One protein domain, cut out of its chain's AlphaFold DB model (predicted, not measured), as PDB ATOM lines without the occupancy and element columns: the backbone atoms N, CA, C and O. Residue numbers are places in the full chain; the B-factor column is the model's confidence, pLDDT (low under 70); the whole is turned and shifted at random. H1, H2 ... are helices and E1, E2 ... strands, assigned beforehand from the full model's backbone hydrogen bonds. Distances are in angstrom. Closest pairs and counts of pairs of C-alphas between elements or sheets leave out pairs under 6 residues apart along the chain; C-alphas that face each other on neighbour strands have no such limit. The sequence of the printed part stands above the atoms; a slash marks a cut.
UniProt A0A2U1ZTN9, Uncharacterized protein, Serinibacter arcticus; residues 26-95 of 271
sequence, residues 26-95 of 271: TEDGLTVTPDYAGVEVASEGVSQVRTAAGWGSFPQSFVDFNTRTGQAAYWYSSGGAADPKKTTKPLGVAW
ATOM      1  N   THR A  26      27.864  59.276 -12.170       82.88
ATOM      2  CA  THR A  26      29.048  59.696 -11.420       82.88
ATOM      3  C   THR A  26      29.279  61.184 -11.642       82.88
ATOM      4  O   THR A  26      28.675  61.792 -12.524       82.88
ATOM      5  N   GLU A  27      30.178  61.766 -10.859       78.94
ATOM      6  CA  GLU A  27      30.594  63.163 -11.005       78.94
ATOM      7  C   GLU A  27      31.088  63.471 -12.427       78.94
ATOM      8  O   GLU A  27      30.650  64.448 -13.026       78.94
ATOM      9  N   ASP A  28      31.850  62.545 -13.016       84.75
ATOM     10  CA  ASP A  28      32.499  62.749 -14.319       84.75
ATOM     11  C   ASP A  28      31.797  62.060 -15.501       84.75
ATOM     12  O   ASP A  28      32.346  61.982 -16.606       84.75
ATOM     13  N   GLY A  29      30.622  61.451 -15.296       88.25
ATOM     14  CA  GLY A  29      30.026  60.646 -16.361       88.25
ATOM     15  C   GLY A  29      29.010  59.581 -15.971       88.25
ATOM     16  O   GLY A  29      28.508  59.492 -14.856       88.25
ATOM     17  N   LEU A  30      28.698  58.731 -16.944       89.81
ATOM     18  CA  LEU A  30      27.988  57.474 -16.753       89.81
ATOM     19  C   LEU A  30      28.606  56.403 -17.637       89.81
ATOM     20  O   LEU A  30      29.075  56.662 -18.745       89.81
ATOM     21  N   THR A  31      28.555  55.166 -17.161       92.06
ATOM     22  CA  THR A  31      28.763  53.983 -17.994       92.06
ATOM     23  C   THR A  31      27.595  53.043 -17.766       92.06
ATOM     24  O   THR A  31      27.380  52.565 -16.656       92.06
ATOM     25  N   VAL A  32      26.833  52.768 -18.819       92.62
ATOM     26  CA  VAL A  32      25.660  51.891 -18.765       92.62
ATOM     27  C   VAL A  32      25.657  50.978 -19.978       92.62
ATOM     28  O   VAL A  32      26.079  51.372 -21.059       92.62
ATOM     29  N   THR A  33      25.195  49.743 -19.830       93.00
ATOM     30  CA  THR A  33      24.967  48.870 -20.988       93.00
ATOM     31  C   THR A  33      23.530  49.070 -21.457       93.00
ATOM     32  O   THR A  33      22.634  48.807 -20.660       93.00
ATOM     33  N   PRO A  34      23.287  49.532 -22.699       95.00
ATOM     34  CA  PRO A  34      21.932  49.661 -23.212       95.00
ATOM     35  C   PRO A  34      21.130  48.361 -23.140       95.00
ATOM     36  O   PRO A  34      21.669  47.263 -23.323       95.00
ATOM     37  N   ASP A  35      19.826  48.497 -22.930       94.06
ATOM     38  CA  ASP A  35      18.922  47.362 -22.863       94.06
ATOM     39  C   ASP A  35      18.847  46.685 -24.235       94.06
ATOM     40  O   ASP A  35      18.560  47.307 -25.259       94.06
ATOM     41  N   TYR A  36      19.104  45.383 -24.242       94.62
ATOM     42  CA  TYR A  36      18.938  44.538 -25.422       94.62
ATOM     43  C   TYR A  36      18.602  43.120 -25.001       94.62
ATOM     44  O   TYR A  36      17.617  42.552 -25.464       94.62
ATOM     45  N   ALA A  37      19.415  42.547 -24.107       93.44
ATOM     46  CA  ALA A  37      19.220  41.195 -23.611       93.44
ATOM     47  C   ALA A  37      17.852  41.083 -22.929       93.44
ATOM     48  O   ALA A  37      17.532  41.862 -22.036       93.44
ATOM     49  N   GLY A  38      17.038  40.125 -23.367       93.44
ATOM     50  CA  GLY A  38      15.686  39.935 -22.849       93.44
ATOM     51  C   GLY A  38      14.631  40.920 -23.370       93.44
ATOM     52  O   GLY A  38      13.468  40.799 -22.995       93.44
ATOM     53  N   VAL A  39      14.990  41.877 -24.233       96.00
ATOM     54  CA  VAL A  39      14.021  42.813 -24.818       96.00
ATOM     55  C   VAL A  39      13.196  42.100 -25.884       96.00
ATOM     56  O   VAL A  39      13.717  41.563 -26.867       96.00
ATOM     57  N   GLU A  40      11.886  42.110 -25.683       96.56
ATOM     58  CA  GLU A  40      10.900  41.544 -26.592       96.56
ATOM     59  C   GLU A  40      10.408  42.590 -27.590       96.56
ATOM     60  O   GLU A  40      10.126  43.725 -27.211       96.56
ATOM     61  N   VAL A  41      10.250  42.191 -28.852       95.44
ATOM     62  CA  VAL A  41       9.603  43.021 -29.878       95.44
ATOM     63  C   VAL A  41       8.583  42.224 -30.677       95.44
ATOM     64  O   VAL A  41       8.699  41.001 -30.823       95.44
ATOM     65  N   ALA A  42       7.589  42.931 -31.207       93.06
ATOM     66  CA  ALA A  42       6.799  42.465 -32.333       93.06
ATOM     67  C   ALA A  42       7.615  42.671 -33.616       93.06
ATOM     68  O   ALA A  42       8.143  43.758 -33.847       93.06
ATOM     69  N   SER A  43       7.740  41.632 -34.440       85.56
ATOM     70  CA  SER A  43       8.431  41.716 -35.724       85.56
ATOM     71  C   SER A  43       7.520  41.247 -36.854       85.56
ATOM     72  O   SER A  43       6.887  40.194 -36.768       85.56
ATOM     73  N   GLU A  44       7.471  42.026 -37.932       82.31
ATOM     74  CA  GLU A  44       6.860  41.598 -39.188       82.31
ATOM     75  C   GLU A  44       7.915  40.894 -40.057       82.31
ATOM     76  O   GLU A  44       9.058  41.342 -40.179       82.31
ATOM     77  N   GLY A  45       7.551  39.760 -40.662       83.31
ATOM     78  CA  GLY A  45       8.476  38.927 -41.433       83.31
ATOM     79  C   GLY A  45       9.159  37.860 -40.576       83.31
ATOM     80  O   GLY A  45       8.529  36.871 -40.205       83.31
ATOM     81  N   VAL A  46      10.458  38.013 -40.300       89.56
ATOM     82  CA  VAL A  46      11.217  37.027 -39.509       89.56
ATOM     83  C   VAL A  46      10.830  37.156 -38.032       89.56
ATOM     84  O   VAL A  46      10.825  38.249 -37.477       89.56
ATOM     85  N   SER A  47      10.483  36.053 -37.373       93.06
ATOM     86  CA  SER A  47      10.143  36.083 -35.945       93.06
ATOM     87  C   SER A  47      11.391  36.214 -35.069       93.06
ATOM     88  O   SER A  47      12.431  35.622 -35.361       93.06
ATOM     89  N   GLN A  48      11.279  36.946 -33.959       95.81
ATOM     90  CA  GLN A  48      12.322  36.981 -32.935       95.81
ATOM     91  C   GLN A  48      12.473  35.604 -32.257       95.81
ATOM     92  O   GLN A  48      11.503  35.010 -31.784       95.81
ATOM     93  N   VAL A  49      13.705  35.112 -32.160       95.56
ATOM     94  CA  VAL A  49      14.091  33.864 -31.498       95.56
ATOM     95  C   VAL A  49      14.513  34.152 -30.059       95.56
ATOM     96  O   VAL A  49      15.612  34.633 -29.802       95.56
ATOM     97  N   ARG A  50      13.656  33.795 -29.097       95.00
ATOM     98  CA  ARG A  50      13.847  34.092 -27.660       95.00
ATOM     99  C   ARG A  50      14.438  32.940 -26.838       95.00
ATOM    100  O   ARG A  50      14.434  32.969 -25.615       95.00
ATOM    101  N   THR A  51      14.910  31.886 -27.499       92.19
ATOM    102  CA  THR A  51      15.414  30.671 -26.834       92.19
ATOM    103  C   THR A  51      16.939  30.603 -26.763       92.19
ATOM    104  O   THR A  51      17.477  29.763 -26.047       92.19
ATOM    105  N   ALA A  52      17.651  31.449 -27.513       85.25
ATOM    106  CA  ALA A  52      19.110  31.456 -27.553       85.25
ATOM    107  C   ALA A  52      19.709  32.222 -26.361       85.25
ATOM    108  O   ALA A  52      19.132  33.192 -25.877       85.25
ATOM    109  N   ALA A  53      20.899  31.826 -25.903       85.19
ATOM    110  CA  ALA A  53      21.625  32.598 -24.895       85.19
ATOM    111  C   ALA A  53      21.950  34.003 -25.433       85.19
ATOM    112  O   ALA A  53      22.463  34.136 -26.544       85.19
ATOM    113  N   GLY A  54      21.642  35.043 -24.651       84.25
ATOM    114  CA  GLY A  54      21.819  36.435 -25.077       84.25
ATOM    115  C   GLY A  54      20.792  36.916 -26.109       84.25
ATOM    116  O   GLY A  54      21.054  37.899 -26.801       84.25
ATOM    117  N   TRP A  55      19.640  36.238 -26.232       94.50
ATOM    118  CA  TRP A  55      18.527  36.740 -27.038       94.50
ATOM    119  C   TRP A  55      18.111  38.143 -26.586       94.50
ATOM    120  O   TRP A  55      18.252  38.514 -25.419       94.50
ATOM    121  N   GLY A  56      17.595  38.923 -27.526       95.75
ATOM    122  CA  GLY A  56      17.280  40.322 -27.284       95.75
ATOM    123  C   GLY A  56      16.842  41.085 -28.523       95.75
ATOM    124  O   GLY A  56      16.673  40.491 -29.601       95.75
ATOM    125  N   SER A  57      16.649  42.390 -28.347       96.19
ATOM    126  CA  SER A  57      16.249  43.330 -29.394       96.19
ATOM    127  C   SER A  57      16.613  44.774 -29.058       96.19
ATOM    128  O   SER A  57      16.654  45.159 -27.896       96.19
ATOM    129  N   PHE A  58      16.789  45.594 -30.094       96.12
ATOM    130  CA  PHE A  58      16.634  47.049 -29.999       96.12
ATOM    131  C   PHE A  58      15.174  47.437 -29.664       96.12
ATOM    132  O   PHE A  58      14.275  46.599 -29.812       96.12
ATOM    133  N   PRO A  59      14.905  48.690 -29.244       96.12
ATOM    134  CA  PRO A  59      13.552  49.155 -28.932       96.12
ATOM    135  C   PRO A  59      12.564  49.007 -30.099       96.12
ATOM    136  O   PRO A  59      12.943  49.117 -31.268       96.12
ATOM    137  N   GLN A  60      11.279  48.822 -29.778       95.50
ATOM    138  CA  GLN A  60      10.212  48.555 -30.753       95.50
ATOM    139  C   GLN A  60      10.182  49.580 -31.900       95.50
ATOM    140  O   GLN A  60      10.242  49.185 -33.058       95.50
ATOM    141  N   SER A  61      10.214  50.884 -31.600       95.19
ATOM    142  CA  SER A  61      10.182  51.943 -32.625       95.19
ATOM    143  C   SER A  61      11.351  51.866 -33.614       95.19
ATOM    144  O   SER A  61      11.208  52.188 -34.791       95.19
ATOM    145  N   PHE A  62      12.522  51.413 -33.155       94.50
ATOM    146  CA  PHE A  62      13.682  51.234 -34.021       94.50
ATOM    147  C   PHE A  62      13.522  50.014 -34.936       94.50
ATOM    148  O   PHE A  62      13.897  50.058 -36.111       94.50
ATOM    149  N   VAL A  63      12.937  48.929 -34.422       95.12
ATOM    150  CA  VAL A  63      12.616  47.730 -35.210       95.12
ATOM    151  C   VAL A  63      11.521  48.029 -36.239       95.12
ATOM    152  O   VAL A  63      11.655  47.629 -37.398       95.12
ATOM    153  N   ASP A  64      10.497  48.796 -35.868       92.88
ATOM    154  CA  ASP A  64       9.406  49.208 -36.759       92.88
ATOM    155  C   ASP A  64       9.930  50.064 -37.919       92.88
ATOM    156  O   ASP A  64       9.654  49.787 -39.092       92.88
ATOM    157  N   PHE A  65      10.790  51.042 -37.617       91.94
ATOM    158  CA  PHE A  65      11.466  51.835 -38.641       91.94
ATOM    159  C   PHE A  65      12.277  50.950 -39.597       91.94
ATOM    160  O   PHE A  65      12.156  51.050 -40.819       91.94
ATOM    161  N   ASN A  66      13.067  50.018 -39.059       91.31
ATOM    162  CA  ASN A  66      13.893  49.132 -39.876       91.31
ATOM    163  C   ASN A  66      13.098  48.049 -40.620       91.31
ATOM    164  O   ASN A  66      13.600  47.465 -41.581       91.31
ATOM    165  N   THR A  67      11.845  47.798 -40.251       90.19
ATOM    166  CA  THR A  67      10.935  46.950 -41.036       90.19
ATOM    167  C   THR A  67      10.627  47.611 -42.375       90.19
ATOM    168  O   THR A  67      10.704  46.966 -43.426       90.19
ATOM    169  N   ARG A  68      10.413  48.932 -42.369       86.75
ATOM    170  CA  ARG A  68      10.185  49.739 -43.578       86.75
ATOM    171  C   ARG A  68      11.417  49.853 -44.466       86.75
ATOM    172  O   ARG A  68      11.266  50.143 -45.644       86.75
ATOM    173  N   THR A  69      12.614  49.609 -43.932       85.88
ATOM    174  CA  THR A  69      13.864  49.562 -44.710       85.88
ATOM    175  C   THR A  69      14.265  48.140 -45.116       85.88
ATOM    176  O   THR A  69      15.253  47.967 -45.820       85.88
ATOM    177  N   GLY A  70      13.521  47.115 -44.678       87.19
ATOM    178  CA  GLY A  70      13.851  45.708 -44.925       87.19
ATOM    179  C   GLY A  70      15.030  45.176 -44.098       87.19
ATOM    180  O   GLY A  70      15.563  44.117 -44.413       87.19
ATOM    181  N   GLN A  71      15.442  45.883 -43.042       89.38
ATOM    182  CA  GLN A  71      16.625  45.564 -42.234       89.38
ATOM    183  C   GLN A  71      16.293  45.102 -40.805       89.38
ATOM    184  O   GLN A  71      17.202  44.852 -40.019       89.38
ATOM    185  N   ALA A  72      15.013  44.952 -40.448       91.69
ATOM    186  CA  ALA A  72      14.579  44.649 -39.079       91.69
ATOM    187  C   ALA A  72      15.307  43.451 -38.436       91.69
ATOM    188  O   ALA A  72      15.756  43.546 -37.296       91.69
ATOM    189  N   ALA A  73      15.509  42.353 -39.175       92.31
ATOM    190  CA  ALA A  73      16.129  41.123 -38.663       92.31
ATOM    191  C   ALA A  73      17.604  41.278 -38.221       92.31
ATOM    192  O   ALA A  73      18.151  40.388 -37.557       92.31
ATOM    193  N   TYR A  74      18.263  42.392 -38.556       92.19
ATOM    194  CA  TYR A  74      19.601  42.723 -38.057       92.19
ATOM    195  C   TYR A  74      19.587  43.302 -36.637       92.19
ATOM    196  O   TYR A  74      20.626  43.300 -35.982       92.19
ATOM    197  N   TRP A  75      18.424  43.716 -36.135       94.19
ATOM    198  CA  TRP A  75      18.291  44.493 -34.898       94.19
ATOM    199  C   TRP A  75      17.613  43.737 -33.748       94.19
ATOM    200  O   TRP A  75      17.453  44.272 -32.658       94.19
ATOM    201  N   TYR A  76      17.263  42.471 -33.958       94.88
ATOM    202  CA  TYR A  76      16.850  41.545 -32.904       94.88
ATOM    203  C   TYR A  76      17.410  40.154 -33.169       94.88
ATOM    204  O   TYR A  76      17.841  39.849 -34.280       94.88
ATOM    205  N   SER A  77      17.426  39.308 -32.145       95.75
ATOM    206  CA  SER A  77      17.737  37.875 -32.265       95.75
ATOM    207  C   SER A  77      16.770  37.186 -33.239       95.75
ATOM    208  O   SER A  77      15.644  36.886 -32.876       95.75
ATOM    209  N   SER A  78      17.164  36.988 -34.496       93.88
ATOM    210  CA  SER A  78      16.316  36.482 -35.588       93.88
ATOM    211  C   SER A  78      16.624  35.029 -35.978       93.88
ATOM    212  O   SER A  78      16.020  34.485 -36.898       93.88
ATOM    213  N   GLY A  79      17.584  34.395 -35.301       91.88
ATOM    214  CA  GLY A  79      18.157  33.098 -35.663       91.88
ATOM    215  C   GLY A  79      19.252  33.190 -36.732       91.88
ATOM    216  O   GLY A  79      19.750  32.163 -37.194       91.88
ATOM    217  N   GLY A  80      19.636  34.401 -37.149       89.25
ATOM    218  CA  GLY A  80      20.660  34.620 -38.165       89.25
ATOM    219  C   GLY A  80      22.083  34.409 -37.639       89.25
ATOM    220  O   GLY A  80      22.377  34.612 -36.465       89.25
ATOM    221  N   ALA A  81      23.025  34.098 -38.536       89.69
ATOM    222  CA  ALA A  81      24.441  33.903 -38.187       89.69
ATOM    223  C   ALA A  81      25.121  35.146 -37.562       89.69
ATOM    224  O   ALA A  81      26.217  35.048 -37.010       89.69
ATOM    225  N   ALA A  82      24.491  36.321 -37.664       87.56
ATOM    226  CA  ALA A  82      24.960  37.556 -37.049       87.56
ATOM    227  C   ALA A  82      24.522  37.716 -35.583       87.56
ATOM    228  O   ALA A  82      25.112  38.532 -34.883       87.56
ATOM    229  N   ASP A  83      23.534  36.952 -35.106       91.06
ATOM    230  CA  ASP A  83      22.982  37.081 -33.750       91.06
ATOM    231  C   ASP A  83      24.035  37.012 -32.634       91.06
ATOM    232  O   ASP A  83      23.989  37.869 -31.752       91.06
ATOM    233  N   PRO A  84      25.050  36.122 -32.685       88.94
ATOM    234  CA  PRO A  84      26.103  36.088 -31.666       88.94
ATOM    235  C   PRO A  84      26.933  37.379 -31.564       88.94
ATOM    236  O   PRO A  84      27.662  37.565 -30.596       88.94
ATOM    237  N   LYS A  85      26.865  38.261 -32.570       87.94
ATOM    238  CA  LYS A  85      27.572  39.551 -32.593       87.94
ATOM    239  C   LYS A  85      26.731  40.702 -32.040       87.94
ATOM    240  O   LYS A  85      27.251  41.805 -31.923       87.94
ATOM    241  N   LYS A  86      25.457  40.461 -31.716       88.19
ATOM    242  CA  LYS A  86      24.518  41.481 -31.228       88.19
ATOM    243  C   LYS A  86      24.599  41.688 -29.711       88.19
ATOM    244  O   LYS A  86      23.733  42.327 -29.133       88.19
ATOM    245  N   THR A  87      25.635  41.156 -29.061       85.31
ATOM    246  CA  THR A  87      25.904  41.403 -27.644       85.31
ATOM    247  C   THR A  87      26.177  42.883 -27.414       85.31
ATOM    248  O   THR A  87      27.151  43.432 -27.936       85.31
ATOM    249  N   THR A  88      25.333  43.516 -26.606       88.75
ATOM    250  CA  THR A  88      25.482  44.928 -26.269       88.75
ATOM    251  C   THR A  88      26.737  45.168 -25.452       88.75
ATOM    252  O   THR A  88      27.098  44.380 -24.577       88.75
ATOM    253  N   LYS A  89      27.410  46.275 -25.754       89.06
ATOM    254  CA  LYS A  89      28.585  46.743 -25.028       89.06
ATOM    255  C   LYS A  89      28.226  47.976 -24.195       89.06
ATOM    256  O   LYS A  89      27.289  48.681 -24.567       89.06
ATOM    257  N   PRO A  90      28.971  48.256 -23.115       91.31
ATOM    258  CA  PRO A  90      28.784  49.476 -22.345       91.31
ATOM    259  C   PRO A  90      28.916  50.732 -23.213       91.31
ATOM    260  O   PRO A  90      29.822  50.836 -24.044       91.31
ATOM    261  N   LEU A  91      28.011  51.677 -22.991       89.88
ATOM    262  CA  LEU A  91      28.037  53.048 -23.473       89.88
ATOM    263  C   LEU A  91      28.583  53.932 -22.349       89.88
ATOM    264  O   LEU A  91      28.025  53.941 -21.252       89.88
ATOM    265  N   GLY A  92      29.659  54.661 -22.634       89.69
ATOM    266  CA  GLY A  92      30.220  55.669 -21.739       89.69
ATOM    267  C   GLY A  92      29.883  57.076 -22.225       89.69
ATOM    268  O   GLY A  92      30.048  57.366 -23.410       89.69
ATOM    269  N   VAL A  93      29.444  57.937 -21.313       89.25
ATOM    270  CA  VAL A  93      29.348  59.388 -21.514       89.25
ATOM    271  C   VAL A  93      30.168  60.036 -20.410       89.25
ATOM    272  O   VAL A  93      30.008  59.661 -19.254       89.25
ATOM    273  N   ALA A  94      31.044  60.970 -20.764       88.00
ATOM    274  CA  ALA A  94      31.828  61.735 -19.804       88.00
ATOM    275  C   ALA A  94      31.410  63.205 -19.862       88.00
ATOM    276  O   ALA A  94      31.110  63.718 -20.944       88.00
ATOM    277  N   TRP A  95      31.393  63.858 -18.711       84.19
ATOM    278  CA  TRP A  95      31.163  65.290 -18.580       84.19
ATOM    279  C   TRP A  95      32.035  65.838 -17.460       84.19
ATOM    280  O   TRP A  95      32.523  65.094 -16.619       84.19
TER     281      TRP A  95
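Overview. This is residues 26 to 95 of the 271 residues of an uncharacterized protein of Serinibacter arcticus (UniProt A0A2U1ZTN9). This model has little regular structure: a narrow ribbon of two strands, E1 and E2, makes one end, and a head of long loops with one short helix, H1, makes the other. The printed part has 70 residues, with E1, H1 and E2 in that order; the class is mixed, and the named elements hold only 17 residues. It is only just loose, close to compact, with a radius of gyration of the C-alphas of 13.7 A, and elongated, spanning 45 by 26 by 18 A.

Along the chain. Find C-alpha 29 at (30.026, 60.646, -16.361), where E1, residues 29 to 32, begins. H1, residues 60 to 68, runs 12.9 A from C-alpha 60 at (10.212, 48.555, -30.753). E2, residues 91 to 94, ends at C-alpha 94, (31.828, 61.735, -19.804).

Arrangement. E1 and E2 are antiparallel neighbours, at 174 degrees. Look for N 30 and O 93, 2.8 A apart, and N 91 and O 32, 2.7 A, within hydrogen-bond range. In H1 every O i to N i+4 pair is within that range.

Size, cuts and confidence. The C-alphas farthest apart, of Glu 27 and Gly 45, are 44.7 A apart. Both links, residues 33 to 59 and 69 to 90, are long. The printed part has no cut, and no printed residue is under 70 in pLDDT.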